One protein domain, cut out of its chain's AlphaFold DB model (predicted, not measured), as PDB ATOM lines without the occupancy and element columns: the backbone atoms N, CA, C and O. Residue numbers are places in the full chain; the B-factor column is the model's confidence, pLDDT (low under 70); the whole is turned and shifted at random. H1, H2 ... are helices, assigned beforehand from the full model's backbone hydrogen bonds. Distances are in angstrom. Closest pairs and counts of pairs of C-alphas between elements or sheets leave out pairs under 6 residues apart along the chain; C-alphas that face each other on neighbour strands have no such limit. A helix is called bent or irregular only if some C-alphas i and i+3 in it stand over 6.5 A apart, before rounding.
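AT A GLANCE: This is residues 35 to 125 of the 200 residues of an uncharacterized protein of Geomicrobium sp. JCM 19038 (UniProt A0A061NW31). The long helix H5 has H3 alongside its first part, running opposite ways, and the short helices H1 and H2 packing on its middle. The gently bent helix H4 is set off to one side of H3 and H5, with H1 nearer to it, and residues 120 to 125 of H5 stick out. The printed part has 91 residues with five named helices, in the order H1, H2, H3, H4, H5, and no named strand; the class is all helix. It is compact, with a radius of gyration of the C-alphas of 13.0 A and spans of 42 by 32 by 20 A.

HOW THE PARTS SIT: H5, residues 104 to 125, touches H3, residues 48 to 62, with residues 104 to 112 alone, at a shallow tilt of 30 degrees, opposite ways; the closest C-alphas are those of Leu 58 and Glu 104, 6.5 A apart. H1, residues 35 to 40, touches residues 111 to 118 of H5, closest at the C-alphas of Val 37 and Val 115, 6.2 A; at 73 degrees the two are only just about perpendicular. H2, residues 43 to 46, touches residues 112 to 119 of H5, closest at the C-alphas of Val 43 and Val 115, 6.7 A. H4, residues 75 to 95, was assigned as one helix by its hydrogen bonds but is bent, with C-alphas 82 and 85 6.8 A apart; its arms, H4a, residues 75 to 82, and H4b, residues 85 to 95, stand at a shallow tilt of 29 degrees. H1 and H4b are close but not clearly touching, with the closest C-alphas, those of Phe 36 and Phe 88, 7.5 A apart. H4a and H4b are both apart from H5. Every O i to N i+4 pair is within hydrogen-bond range in H1, H4a, H4b and H5, and 10 of 11 in H3; H2 is too short for such a pair.

IN THESE COORDINATES: H5 is 31.0 A long, from C-alpha 104 at (33.825, 30.799, -44.871) to C-alpha 125 at (61.512, 34.201, -31.251). H3 is 21.8 A, H4b 15.3 A, H4a 10.5 A, H1 8.7 A and H2 5.7 A long. H1 begins at C-alpha 35, (47.433, 42.342, -40.261).

THE WHOLE: The C-alphas of Gln 64 and Arg 125, the two farthest apart, are 42.6 A apart. The printed part has no cut. The link from H3 to H4, residues 63 to 74, is long. The mean pLDDT of the printed part is 83.5, and residues 62 to 73 and 96 to 97 are under 70.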
ATOM      1  N   GLU A  35      47.584  41.087 -41.010       94.06
ATOM      2  CA  GLU A  35      47.433  42.342 -40.261       94.06
ATOM      3  C   GLU A  35      46.490  42.171 -39.057       94.06
ATOM      4  O   GLU A  35      46.796  42.584 -37.928       94.06
ATOM      5  N   PHE A  36      45.351  41.510 -39.275       95.12
ATOM      6  CA  PHE A  36      44.369  41.245 -38.231       95.12
ATOM      7  C   PHE A  36      44.917  40.328 -37.131       95.12
ATOM      8  O   PHE A  36      44.716  40.608 -35.944       95.12
ATOM      9  N   VAL A  37      45.625  39.254 -37.487       95.06
ATOM     10  CA  VAL A  37      46.205  38.294 -36.535       95.06
ATOM     11  C   VAL A  37      47.295  38.949 -35.695       95.06
ATOM     12  O   VAL A  37      47.269  38.812 -34.471       95.06
ATOM     13  N   LYS A  38      48.198  39.725 -36.306       93.25
ATOM     14  CA  LYS A  38      49.256  40.453 -35.585       93.25
ATOM     15  C   LYS A  38      48.687  41.411 -34.535       93.25
ATOM     16  O   LYS A  38      49.259  41.554 -33.451       93.25
ATOM     17  N   LYS A  39      47.542  42.035 -34.834       92.94
ATOM     18  CA  LYS A  39      46.852  42.971 -33.936       92.94
ATOM     19  C   LYS A  39      46.030  42.276 -32.850       92.94
ATOM     20  O   LYS A  39      46.110  42.661 -31.687       92.94
ATOM     21  N   SER A  40      45.214  41.292 -33.225       91.56
ATOM     22  CA  SER A  40      44.241  40.650 -32.328       91.56
ATOM     23  C   SER A  40      44.818  39.481 -31.524       91.56
ATOM     24  O   SER A  40      44.261  39.125 -30.487       91.56
ATOM     25  N   LYS A  41      45.935  38.902 -31.984       91.50
ATOM     26  CA  LYS A  41      46.669  37.789 -31.363       91.50
ATOM     27  C   LYS A  41      45.753  36.663 -30.855       91.50
ATOM     28  O   LYS A  41      45.800  36.317 -29.669       91.50
ATOM     29  N   PRO A  42      44.903  36.058 -31.706       92.81
ATOM     30  CA  PRO A  42      43.856  35.153 -31.249       92.81
ATOM     31  C   PRO A  42      44.392  33.727 -31.028       92.81
ATOM     32  O   PRO A  42      43.872  32.759 -31.574       92.81
ATOM     33  N   VAL A  43      45.422  33.576 -30.186       91.19
ATOM     34  CA  VAL A  43      46.109  32.295 -29.898       91.19
ATOM     35  C   VAL A  43      45.192  31.211 -29.341       91.19
ATOM     36  O   VAL A  43      45.498  30.027 -29.424       91.19
ATOM     37  N   PHE A  44      44.039  31.586 -28.790       89.50
ATOM     38  CA  PHE A  44      43.042  30.616 -28.350       89.50
ATOM     39  C   PHE A  44      42.412  29.841 -29.517       89.50
ATOM     40  O   PHE A  44      41.881  28.765 -29.276       89.50
ATOM     41  N   LEU A  45      42.486  30.339 -30.759       91.88
ATOM     42  CA  LEU A  45      42.042  29.613 -31.955       91.88
ATOM     43  C   LEU A  45      42.940  28.413 -32.299       91.88
ATOM     44  O   LEU A  45      42.569  27.607 -33.146       91.88
ATOM     45  N   LEU A  46      44.090  28.264 -31.631       90.81
ATOM     46  CA  LEU A  46      44.908  27.048 -31.696       90.81
ATOM     47  C   LEU A  46      44.258  25.869 -30.951       90.81
ATOM     48  O   LEU A  46      44.654  24.723 -31.142       90.81
ATOM     49  N   ASP A  47      43.260  26.136 -30.101       88.81
ATOM     50  CA  ASP A  47      42.426  25.101 -29.502       88.81
ATOM     51  C   ASP A  47      41.347  24.652 -30.499       88.81
ATOM     52  O   ASP A  47      40.528  25.448 -30.966       88.81
ATOM     53  N   GLU A  48      41.305  23.350 -30.786       86.50
ATOM     54  CA  GLU A  48      40.323  22.743 -31.689       86.50
ATOM     55  C   GLU A  48      38.874  23.068 -31.283       86.50
ATOM     56  O   GLU A  48      38.029  23.306 -32.141       86.50
ATOM     57  N   SER A  49      38.567  23.128 -29.984       85.88
ATOM     58  CA  SER A  49      37.225  23.478 -29.499       85.88
ATOM     59  C   SER A  49      36.816  24.893 -29.921       85.88
ATOM     60  O   SER A  49      35.669  25.138 -30.313       85.88
ATOM     61  N   GLU A  50      37.753  25.836 -29.847       86.81
ATOM     62  CA  GLU A  50      37.523  27.227 -30.236       86.81
ATOM     63  C   GLU A  50      37.421  27.355 -31.754       86.81
ATOM     64  O   GLU A  50      36.498  27.998 -32.254       86.81
ATOM     65  N   LEU A  51      38.279  26.653 -32.496       88.50
ATOM     66  CA  LEU A  51      38.215  26.604 -33.954       88.50
ATOM     67  C   LEU A  51      36.873  26.046 -34.456       88.50
ATOM     68  O   LEU A  51      36.262  26.597 -35.373       88.50
ATOM     69  N   GLN A  52      36.367  24.975 -33.840       87.56
ATOM     70  CA  GLN A  52      35.050  24.423 -34.169       87.56
ATOM     71  C   GLN A  52      33.917  25.394 -33.822       87.56
ATOM     72  O   GLN A  52      32.923  25.479 -34.546       87.56
ATOM     73  N   SER A  53      34.067  26.161 -32.740       85.62
ATOM     74  CA  SER A  53      33.105  27.199 -32.361       85.62
ATOM     75  C   SER A  53      33.070  28.337 -33.385       85.62
ATOM     76  O   SER A  53      31.980  28.757 -33.778       85.62
ATOM     77  N   LEU A  54      34.233  28.772 -33.882       88.44
ATOM     78  CA  LEU A  54      34.349  29.745 -34.971       88.44
ATOM     79  C   LEU A  54      33.671  29.239 -36.254       88.44
ATOM     80  O   LEU A  54      32.843  29.946 -36.827       88.44
ATOM     81  N   LYS A  55      33.961  28.000 -36.675       89.00
ATOM     82  CA  LYS A  55      33.345  27.388 -37.869       89.00
ATOM     83  C   LYS A  55      31.821  27.375 -37.775       89.00
ATOM     84  O   LYS A  55      31.138  27.811 -38.698       89.00
ATOM     85  N   ARG A  56      31.282  26.934 -36.635       85.06
ATOM     86  CA  ARG A  56      29.830  26.915 -36.390       85.06
ATOM     87  C   ARG A  56      29.226  28.316 -36.399       85.06
ATOM     88  O   ARG A  56      28.130  28.491 -36.923       85.06
ATOM     89  N   ALA A  57      29.918  29.303 -35.830       82.06
ATOM     90  CA  ALA A  57      29.460  30.689 -35.819       82.06
ATOM     91  C   ALA A  57      29.326  31.252 -37.239       82.06
ATOM     92  O   ALA A  57      28.270  31.786 -37.582       82.06
ATOM     93  N   LEU A  58      30.345  31.052 -38.076       84.31
ATOM     94  CA  LEU A  58      30.346  31.481 -39.475       84.31
ATOM     95  C   LEU A  58      29.242  30.782 -40.278       84.31
ATOM     96  O   LEU A  58      28.427  31.452 -40.902       84.31
ATOM     97  N   GLN A  59      29.100  29.463 -40.139       81.12
ATOM     98  CA  GLN A  59      28.015  28.708 -40.784       81.12
ATOM     99  C   GLN A  59      26.614  29.130 -40.308       81.12
ATOM    100  O   GLN A  59      25.641  29.063 -41.057       81.12
ATOM    101  N   SER A  60      26.468  29.547 -39.046       75.88
ATOM    102  CA  SER A  60      25.176  29.998 -38.510       75.88
ATOM    103  C   SER A  60      24.758  31.374 -39.031       75.88
ATOM    104  O   SER A  60      23.558  31.623 -39.154       75.88
ATOM    105  N   ARG A  61      25.733  32.222 -39.401       71.25
ATOM    106  CA  ARG A  61      25.497  33.522 -40.046       71.25
ATOM    107  C   ARG A  61      24.732  33.344 -41.358       71.25
ATOM    108  O   ARG A  61      23.755  34.053 -41.577       71.25
ATOM    109  N   GLN A  62      25.108  32.339 -42.152       60.09
ATOM    110  CA  GLN A  62      24.446  31.979 -43.411       60.09
ATOM    111  C   GLN A  62      22.965  31.597 -43.214       60.09
ATOM    112  O   GLN A  62      22.126  31.817 -44.079       60.09
ATOM    113  N   LYS A  63      22.599  31.069 -42.037       57.41
ATOM    114  CA  LYS A  63      21.226  30.635 -41.710       57.41
ATOM    115  C   LYS A  63      20.358  31.736 -41.076       57.41
ATOM    116  O   LYS A  63      19.400  31.419 -40.371       57.41
ATOM    117  N   GLN A  64      20.707  33.011 -41.270       51.69
ATOM    118  CA  GLN A  64      19.989  34.206 -40.781       51.69
ATOM    119  C   GLN A  64      19.735  34.286 -39.261       51.69
ATOM    120  O   GLN A  64      18.993  35.144 -38.781       51.69
ATOM    121  N   ARG A  65      20.398  33.455 -38.449       51.06
ATOM    122  CA  ARG A  65      20.446  33.651 -36.996       51.06
ATOM    123  C   ARG A  65      21.676  34.496 -36.713       51.06
ATOM    124  O   ARG A  65      22.792  34.014 -36.845       51.06
ATOM    125  N   GLY A  66      21.459  35.773 -36.396       53.97
ATOM    126  CA  GLY A  66      22.524  36.764 -36.235       53.97
ATOM    127  C   GLY A  66      23.733  36.283 -35.420       53.97
ATOM    128  O   GLY A  66      23.624  35.412 -34.558       53.97
ATOM    129  N   TRP A  67      24.886  36.899 -35.685       59.78
ATOM    130  CA  TRP A  67      26.181  36.587 -35.074       59.78
ATOM    131  C   TRP A  67      26.127  36.646 -33.539       59.78
ATOM    132  O   TRP A  67      26.257  37.707 -32.929       59.78
ATOM    133  N   ARG A  68      25.904  35.497 -32.895       55.81
ATOM    134  CA  ARG A  68      26.006  35.331 -31.442       55.81
ATOM    135  C   ARG A  68      26.786  34.067 -31.142       55.81
ATOM    136  O   ARG A  68      26.221  32.980 -31.015       55.81
ATOM    137  N   VAL A  69      28.092  34.220 -30.962       56.88
ATOM    138  CA  VAL A  69      28.904  33.155 -30.378       56.88
ATOM    139  C   VAL A  69      28.545  33.086 -28.892       56.88
ATOM    140  O   VAL A  69      29.005  33.903 -28.095       56.88
ATOM    141  N   ARG A  70      27.685  32.132 -28.505       53.12
ATOM    142  CA  ARG A  70      27.461  31.765 -27.092       53.12
ATOM    143  C   ARG A  70      28.704  31.052 -26.582       53.12
ATOM    144  O   ARG A  70      28.760  29.834 -26.459       53.12
ATOM    145  N   SER A  71      29.732  31.838 -26.348       51.66
ATOM    146  CA  SER A  71      31.001  31.374 -25.847       51.66
ATOM    147  C   SER A  71      30.924  31.466 -24.320       51.66
ATOM    148  O   SER A  71      30.758  32.559 -23.784       51.66
ATOM    149  N   LYS A  72      30.972  30.336 -23.598       53.38
ATOM    150  CA  LYS A  72      31.120  30.310 -22.123       53.38
ATOM    151  C   LYS A  72      32.554  30.714 -21.738       53.38
ATOM    152  O   LYS A  72      33.260  29.963 -21.074       53.38
ATOM    153  N   THR A  73      33.044  31.824 -22.271       60.75
ATOM    154  CA  THR A  73      34.477  32.092 -22.365       60.75
ATOM    155  C   THR A  73      34.890  33.375 -21.677       60.75
ATOM    156  O   THR A  73      34.080  34.216 -21.295       60.75
ATOM    157  N   THR A  74      36.203  33.493 -21.494       72.19
ATOM    158  CA  THR A  74      36.867  34.665 -20.941       72.19
ATOM    159  C   THR A  74      36.464  35.942 -21.686       72.19
ATOM    160  O   THR A  74      36.218  35.938 -22.894       72.19
ATOM    161  N   ARG A  75      36.450  37.073 -20.967       79.06
ATOM    162  CA  ARG A  75      36.122  38.408 -21.502       79.06
ATOM    163  C   ARG A  75      36.860  38.732 -22.808       79.06
ATOM    164  O   ARG A  75      36.277  39.337 -23.701       79.06
ATOM    165  N   GLN A  76      38.113  38.297 -22.937       79.81
ATOM    166  CA  GLN A  76      38.931  38.481 -24.142       79.81
ATOM    167  C   GLN A  76      38.368  37.753 -25.370       79.81
ATOM    168  O   GLN A  76      38.280  38.348 -26.438       79.81
ATOM    169  N   LYS A  77      37.918  36.501 -25.227       83.38
ATOM    170  CA  LYS A  77      37.310  35.737 -26.329       83.38
ATOM    171  C   LYS A  77      35.986  36.364 -26.761       83.38
ATOM    172  O   LYS A  77      35.725  36.513 -27.951       83.38
ATOM    173  N   ALA A  78      35.168  36.792 -25.799       81.06
ATOM    174  CA  ALA A  78      33.921  37.494 -26.089       81.06
ATOM    175  C   ALA A  78      34.157  38.822 -26.829       81.06
ATOM    176  O   ALA A  78      33.411  39.133 -27.759       81.06
ATOM    177  N   LEU A  79      35.191  39.582 -26.445       85.31
ATOM    178  CA  LEU A  79      35.607  40.795 -27.153       85.31
ATOM    179  C   LEU A  79      36.065  40.475 -28.578       85.31
ATOM    180  O   LEU A  79      35.555  41.087 -29.512       85.31
ATOM    181  N   PHE A  80      36.920  39.468 -28.754       89.50
ATOM    182  CA  PHE A  80      37.362  39.049 -30.081       89.50
ATOM    183  C   PHE A  80      36.175  38.716 -30.993       89.50
ATOM    184  O   PHE A  80      36.031  39.310 -32.057       89.50
ATOM    185  N   TYR A  81      35.285  37.809 -30.573       86.00
ATOM    186  CA  TYR A  81      34.186  37.361 -31.432       86.00
ATOM    187  C   TYR A  81      33.173  38.473 -31.717       86.00
ATOM    188  O   TYR A  81      32.735  38.623 -32.856       86.00
ATOM    189  N   ASN A  82      32.762  39.240 -30.705       82.50
ATOM    190  CA  ASN A  82      31.648  40.181 -30.855       82.50
ATOM    191  C   ASN A  82      32.071  41.567 -31.351       82.50
ATOM    192  O   ASN A  82      31.214  42.316 -31.825       82.50
ATOM    193  N   LYS A  83      33.359  41.909 -31.239       86.56
ATOM    194  CA  LYS A  83      33.903  43.205 -31.645       86.56
ATOM    195  C   LYS A  83      34.934  43.045 -32.753       86.56
ATOM    196  O   LYS A  83      34.656  43.464 -33.870       86.56
ATOM    197  N   ASP A  84      36.081  42.441 -32.464       91.62
ATOM    198  CA  ASP A  84      37.242  42.520 -33.359       91.62
ATOM    199  C   ASP A  84      37.018  41.739 -34.656       91.62
ATOM    200  O   ASP A  84      37.108  42.310 -35.739       91.62
ATOM    201  N   LEU A  85      36.630  40.466 -34.553       91.06
ATOM    202  CA  LEU A  85      36.331  39.615 -35.702       91.06
ATOM    203  C   LEU A  85      35.102  40.117 -36.467       91.06
ATOM    204  O   LEU A  85      35.103  40.140 -37.693       91.06
ATOM    205  N   ARG A  86      34.057  40.556 -35.753       88.44
ATOM    206  CA  ARG A  86      32.859  41.122 -36.386       88.44
ATOM    207  C   ARG A  86      33.198  42.352 -37.220       88.44
ATOM    208  O   ARG A  86      32.753  42.437 -38.358       88.44
ATOM    209  N   LYS A  87      33.958  43.288 -36.650       89.94
ATOM    210  CA  LYS A  87      34.385  44.495 -37.351       89.94
ATOM    211  C   LYS A  87      35.270  44.136 -38.544       89.94
ATOM    212  O   LYS A  87      35.006  44.611 -39.634       89.94
ATOM    213  N   PHE A  88      36.238  43.241 -38.358       92.00
ATOM    214  CA  PHE A  88      37.117  42.798 -39.437       92.00
ATOM    215  C   PHE A  88      36.344  42.224 -40.631       92.00
ATOM    216  O   PHE A  88      36.587  42.625 -41.760       92.00
ATOM    217  N   MET A  89      35.355  41.357 -40.394       90.25
ATOM    218  CA  MET A  89      34.508  40.830 -41.473       90.25
ATOM    219  C   MET A  89      33.683  41.923 -42.167       90.25
ATOM    220  O   MET A  89      33.506  41.870 -43.376       90.25
ATOM    221  N   GLN A  90      33.188  42.917 -41.420       88.06
ATOM    222  CA  GLN A  90      32.465  44.056 -42.001       88.06
ATOM    223  C   GLN A  90      33.375  44.943 -42.855       88.06
ATOM    224  O   GLN A  90      32.936  45.438 -43.889       88.06
ATOM    225  N   ASP A  91      34.616  45.147 -42.419       88.44
ATOM    226  CA  ASP A  91      35.609  45.932 -43.149       88.44
ATOM    227  C   ASP A  91      36.032  45.181 -44.432       88.44
ATOM    228  O   ASP A  91      36.068  45.787 -45.499       88.44
ATOM    229  N   LEU A  92      36.221  43.852 -44.376       87.25
ATOM    230  CA  LEU A  92      36.482  43.012 -45.560       87.25
ATOM    231  C   LEU A  92      35.367  43.110 -46.614       87.25
ATOM    232  O   LEU A  92      35.656  43.282 -47.796       87.25
ATOM    233  N   GLU A  93      34.106  43.026 -46.181       85.44
ATOM    234  CA  GLU A  93      32.938  43.099 -47.071       85.44
ATOM    235  C   GLU A  93      32.722  44.505 -47.650       85.44
ATOM    236  O   GLU A  93      32.179  44.637 -48.742       85.44
ATOM    237  N   ARG A  94      33.120  45.564 -46.929       83.75
ATOM    238  CA  ARG A  94      32.931  46.955 -47.368       83.75
ATOM    239  C   ARG A  94      34.043  47.449 -48.284       83.75
ATOM    240  O   ARG A  94      33.766  48.224 -49.191       83.75
ATOM    241  N   GLU A  95      35.291  47.111 -47.980       75.69
ATOM    242  CA  GLU A  95      36.438  47.755 -48.621       75.69
ATOM    243  C   GLU A  95      36.817  47.115 -49.962       75.69
ATOM    244  O   GLU A  95      37.407  47.805 -50.784       75.69
ATOM    245  N   ASN A  96      36.530  45.825 -50.184       65.81
ATOM    246  CA  ASN A  96      37.149  45.076 -51.289       65.81
ATOM    247  C   ASN A  96      36.240  44.015 -51.937       65.81
ATOM    248  O   ASN A  96      36.745  43.039 -52.483       65.81
ATOM    249  N   ASP A  97      34.913  44.163 -51.833       69.25
ATOM    250  CA  ASP A  97      33.912  43.244 -52.411       69.25
ATOM    251  C   ASP A  97      34.105  41.752 -52.050       69.25
ATOM    252  O   ASP A  97      33.521  40.862 -52.673       69.25
ATOM    253  N   PHE A  98      34.887  41.446 -51.005       80.94
ATOM    254  CA  PHE A  98      35.069  40.076 -50.548       80.94
ATOM    255  C   PHE A  98      33.794  39.595 -49.860       80.94
ATOM    256  O   PHE A  98      33.462  40.001 -48.743       80.94
ATOM    257  N   GLN A  99      33.087  38.686 -50.522       81.94
ATOM    258  CA  GLN A  99      31.906  38.048 -49.963       81.94
ATOM    259  C   GLN A  99      32.333  36.903 -49.049       81.94
ATOM    260  O   GLN A  99      32.791  35.858 -49.510       81.94
ATOM    261  N   LEU A 100      32.164  37.092 -47.736       83.44
ATOM    262  CA  LEU A 100      32.426  36.024 -46.771       83.44
ATOM    263  C   LEU A 100      31.438  34.860 -46.935       83.44
ATOM    264  O   LEU A 100      31.800  33.711 -46.688       83.44
ATOM    265  N   GLU A 101      30.202  35.163 -47.338       82.81
ATOM    266  CA  GLU A 101      29.184  34.156 -47.628       82.81
ATOM    267  C   GLU A 101      29.637  33.252 -48.781       82.81
ATOM    268  O   GLU A 101      29.960  33.725 -49.867       82.81
ATOM    269  N   GLY A 102      29.697  31.942 -48.528       81.88
ATOM    270  CA  GLY A 102      30.215  30.954 -49.479       81.88
ATOM    271  C   GLY A 102      31.739  30.776 -49.457       81.88
ATOM    272  O   GLY A 102      32.231  29.783 -49.994       81.88
ATOM    273  N   ASN A 103      32.485  31.666 -48.789       86.44
ATOM    274  CA  ASN A 103      33.947  31.612 -48.646       86.44
ATOM    275  C   ASN A 103      34.408  31.390 -47.193       86.44
ATOM    276  O   ASN A 103      35.579  31.585 -46.857       86.44
ATOM    277  N   GLU A 104      33.524  30.946 -46.298       87.25
ATOM    278  CA  GLU A 104      33.825  30.799 -44.871       87.25
ATOM    279  C   GLU A 104      34.918  29.758 -44.617       87.25
ATOM    280  O   GLU A 104      35.740  29.920 -43.716       87.25
ATOM    281  N   ALA A 105      34.932  28.680 -45.405       87.56
ATOM    282  CA  ALA A 105      35.943  27.635 -45.291       87.56
ATOM    283  C   ALA A 105      37.342  28.175 -45.624       87.56
ATOM    284  O   ALA A 105      38.273  27.944 -44.852       87.56
ATOM    285  N   LEU A 106      37.457  28.939 -46.718       88.06
ATOM    286  CA  LEU A 106      38.692  29.608 -47.122       88.06
ATOM    287  C   LEU A 106      39.138  30.603 -46.048       88.06
ATOM    288  O   LEU A 106      40.271  30.534 -45.577       88.06
ATOM    289  N   PHE A 107      38.225  31.459 -45.583       90.75
ATOM    290  CA  PHE A 107      38.502  32.423 -44.521       90.75
ATOM    291  C   PHE A 107      39.018  31.750 -43.241       90.75
ATOM    292  O   PHE A 107      40.036  32.160 -42.687       90.75
ATOM    293  N   VAL A 108      38.347  30.692 -42.772       91.69
ATOM    294  CA  VAL A 108      38.770  29.953 -41.573       91.69
ATOM    295  C   VAL A 108      40.124  29.292 -41.786       91.69
ATOM    296  O   VAL A 108      40.943  29.295 -40.866       91.69
ATOM    297  N   GLN A 109      40.364  28.711 -42.962       91.50
ATOM    298  CA  GLN A 109      41.636  28.078 -43.287       91.50
ATOM    299  C   GLN A 109      42.777  29.095 -43.260       91.50
ATOM    300  O   GLN A 109      43.774  28.843 -42.581       91.50
ATOM    301  N   LEU A 110      42.616  30.238 -43.929       92.81
ATOM    302  CA  LEU A 110      43.610  31.310 -43.940       92.81
ATOM    303  C   LEU A 110      43.835  31.852 -42.532       92.81
ATOM    304  O   LEU A 110      44.956  31.800 -42.038       92.81
ATOM    305  N   LEU A 111      42.770  32.232 -41.820       94.56
ATOM    306  CA  LEU A 111      42.869  32.721 -40.444       94.56
ATOM    307  C   LEU A 111      43.611  31.737 -39.537       94.56
ATOM    308  O   LEU A 111      44.519  32.125 -38.808       94.56
ATOM    309  N   THR A 112      43.264  30.454 -39.595       93.50
ATOM    310  CA  THR A 112      43.896  29.436 -38.745       93.50
ATOM    311  C   THR A 112      45.359  29.221 -39.119       93.50
ATOM    312  O   THR A 112      46.202  29.095 -38.231       93.50
ATOM    313  N   THR A 113      45.670  29.193 -40.414       93.31
ATOM    314  CA  THR A 113      47.042  29.027 -40.909       93.31
ATOM    315  C   THR A 113      47.906  30.203 -40.474       93.31
ATOM    316  O   THR A 113      48.962  29.999 -39.880       93.31
ATOM    317  N   THR A 114      47.419  31.428 -40.649       95.12
ATOM    318  CA  THR A 114      48.126  32.642 -40.243       95.12
ATOM    319  C   THR A 114      48.318  32.714 -38.730       95.12
ATOM    320  O   THR A 114      49.407  33.044 -38.269       95.12
ATOM    321  N   VAL A 115      47.320  32.314 -37.929       95.44
ATOM    322  CA  VAL A 115      47.474  32.204 -36.465       95.44
ATOM    323  C   VAL A 115      48.539  31.171 -36.090       95.44
ATOM    324  O   VAL A 115      49.341  31.435 -35.196       95.44
ATOM    325  N   GLN A 116      48.587  30.018 -36.765       93.50
ATOM    326  CA  GLN A 116      49.617  28.999 -36.526       93.50
ATOM    327  C   GLN A 116      51.020  29.506 -36.877       93.50
ATOM    328  O   GLN A 116      51.939  29.325 -36.080       93.50
ATOM    329  N   LEU A 117      51.181  30.155 -38.034       93.88
ATOM    330  CA  LEU A 117      52.460  30.710 -38.482       93.88
ATOM    331  C   LEU A 117      52.945  31.820 -37.550       93.88
ATOM    332  O   LEU A 117      54.083  31.776 -37.081       93.88
ATOM    333  N   TRP A 118      52.063  32.764 -37.216       95.25
ATOM    334  CA  TRP A 118      52.360  33.833 -36.268       95.25
ATOM    335  C   TRP A 118      52.770  33.263 -34.905       95.25
ATOM    336  O   TRP A 118      53.801  33.644 -34.357       95.25
ATOM    337  N   ASN A 119      52.019  32.285 -34.391       94.94
ATOM    338  CA  ASN A 119      52.323  31.634 -33.120       94.94
ATOM    339  C   ASN A 119      53.680  30.923 -33.127       94.94
ATOM    340  O   ASN A 119      54.437  31.038 -32.163       94.94
ATOM    341  N   MET A 120      53.991  30.188 -34.200       93.50
ATOM    342  CA  MET A 120      55.284  29.521 -34.351       93.50
ATOM    343  C   MET A 120      56.427  30.533 -34.387       93.50
ATOM    344  O   MET A 120      57.399  30.353 -33.659       93.50
ATOM    345  N   SER A 121      56.290  31.603 -35.175       94.38
ATOM    346  CA  SER A 121      57.286  32.674 -35.261       94.38
ATOM    347  C   SER A 121      57.529  33.322 -33.898       94.38
ATOM    348  O   SER A 121      58.673  33.467 -33.477       94.38
ATOM    349  N   GLU A 122      56.465  33.672 -33.174       94.88
ATOM    350  CA  GLU A 122      56.582  34.331 -31.872       94.88
ATOM    351  C   GLU A 122      57.146  33.407 -30.792       94.88
ATOM    352  O   GLU A 122      58.014  33.817 -30.023       94.88
ATOM    353  N   THR A 123      56.715  32.142 -30.762       95.06
ATOM    354  CA  THR A 123      57.245  31.167 -29.800       95.06
ATOM    355  C   THR A 123      58.718  30.889 -30.080       95.06
ATOM    356  O   THR A 123      59.518  30.856 -29.151       95.06
ATOM    357  N   TYR A 124      59.092  30.725 -31.352       94.81
ATOM    358  CA  TYR A 124      60.484  30.526 -31.751       94.81
ATOM    359  C   TYR A 124      61.345  31.746 -31.410       94.81
ATOM    360  O   TYR A 124      62.444  31.601 -30.887       94.81
ATOM    361  N   ARG A 125      60.829  32.959 -31.629       96.19
ATOM    362  CA  ARG A 125      61.512  34.201 -31.251       96.19
ATOM    363  C   ARG A 125      61.736  34.309 -29.741       96.19
ATOM    364  O   ARG A 125      62.775  34.816 -29.334       96.19
TER     365      ARG A 125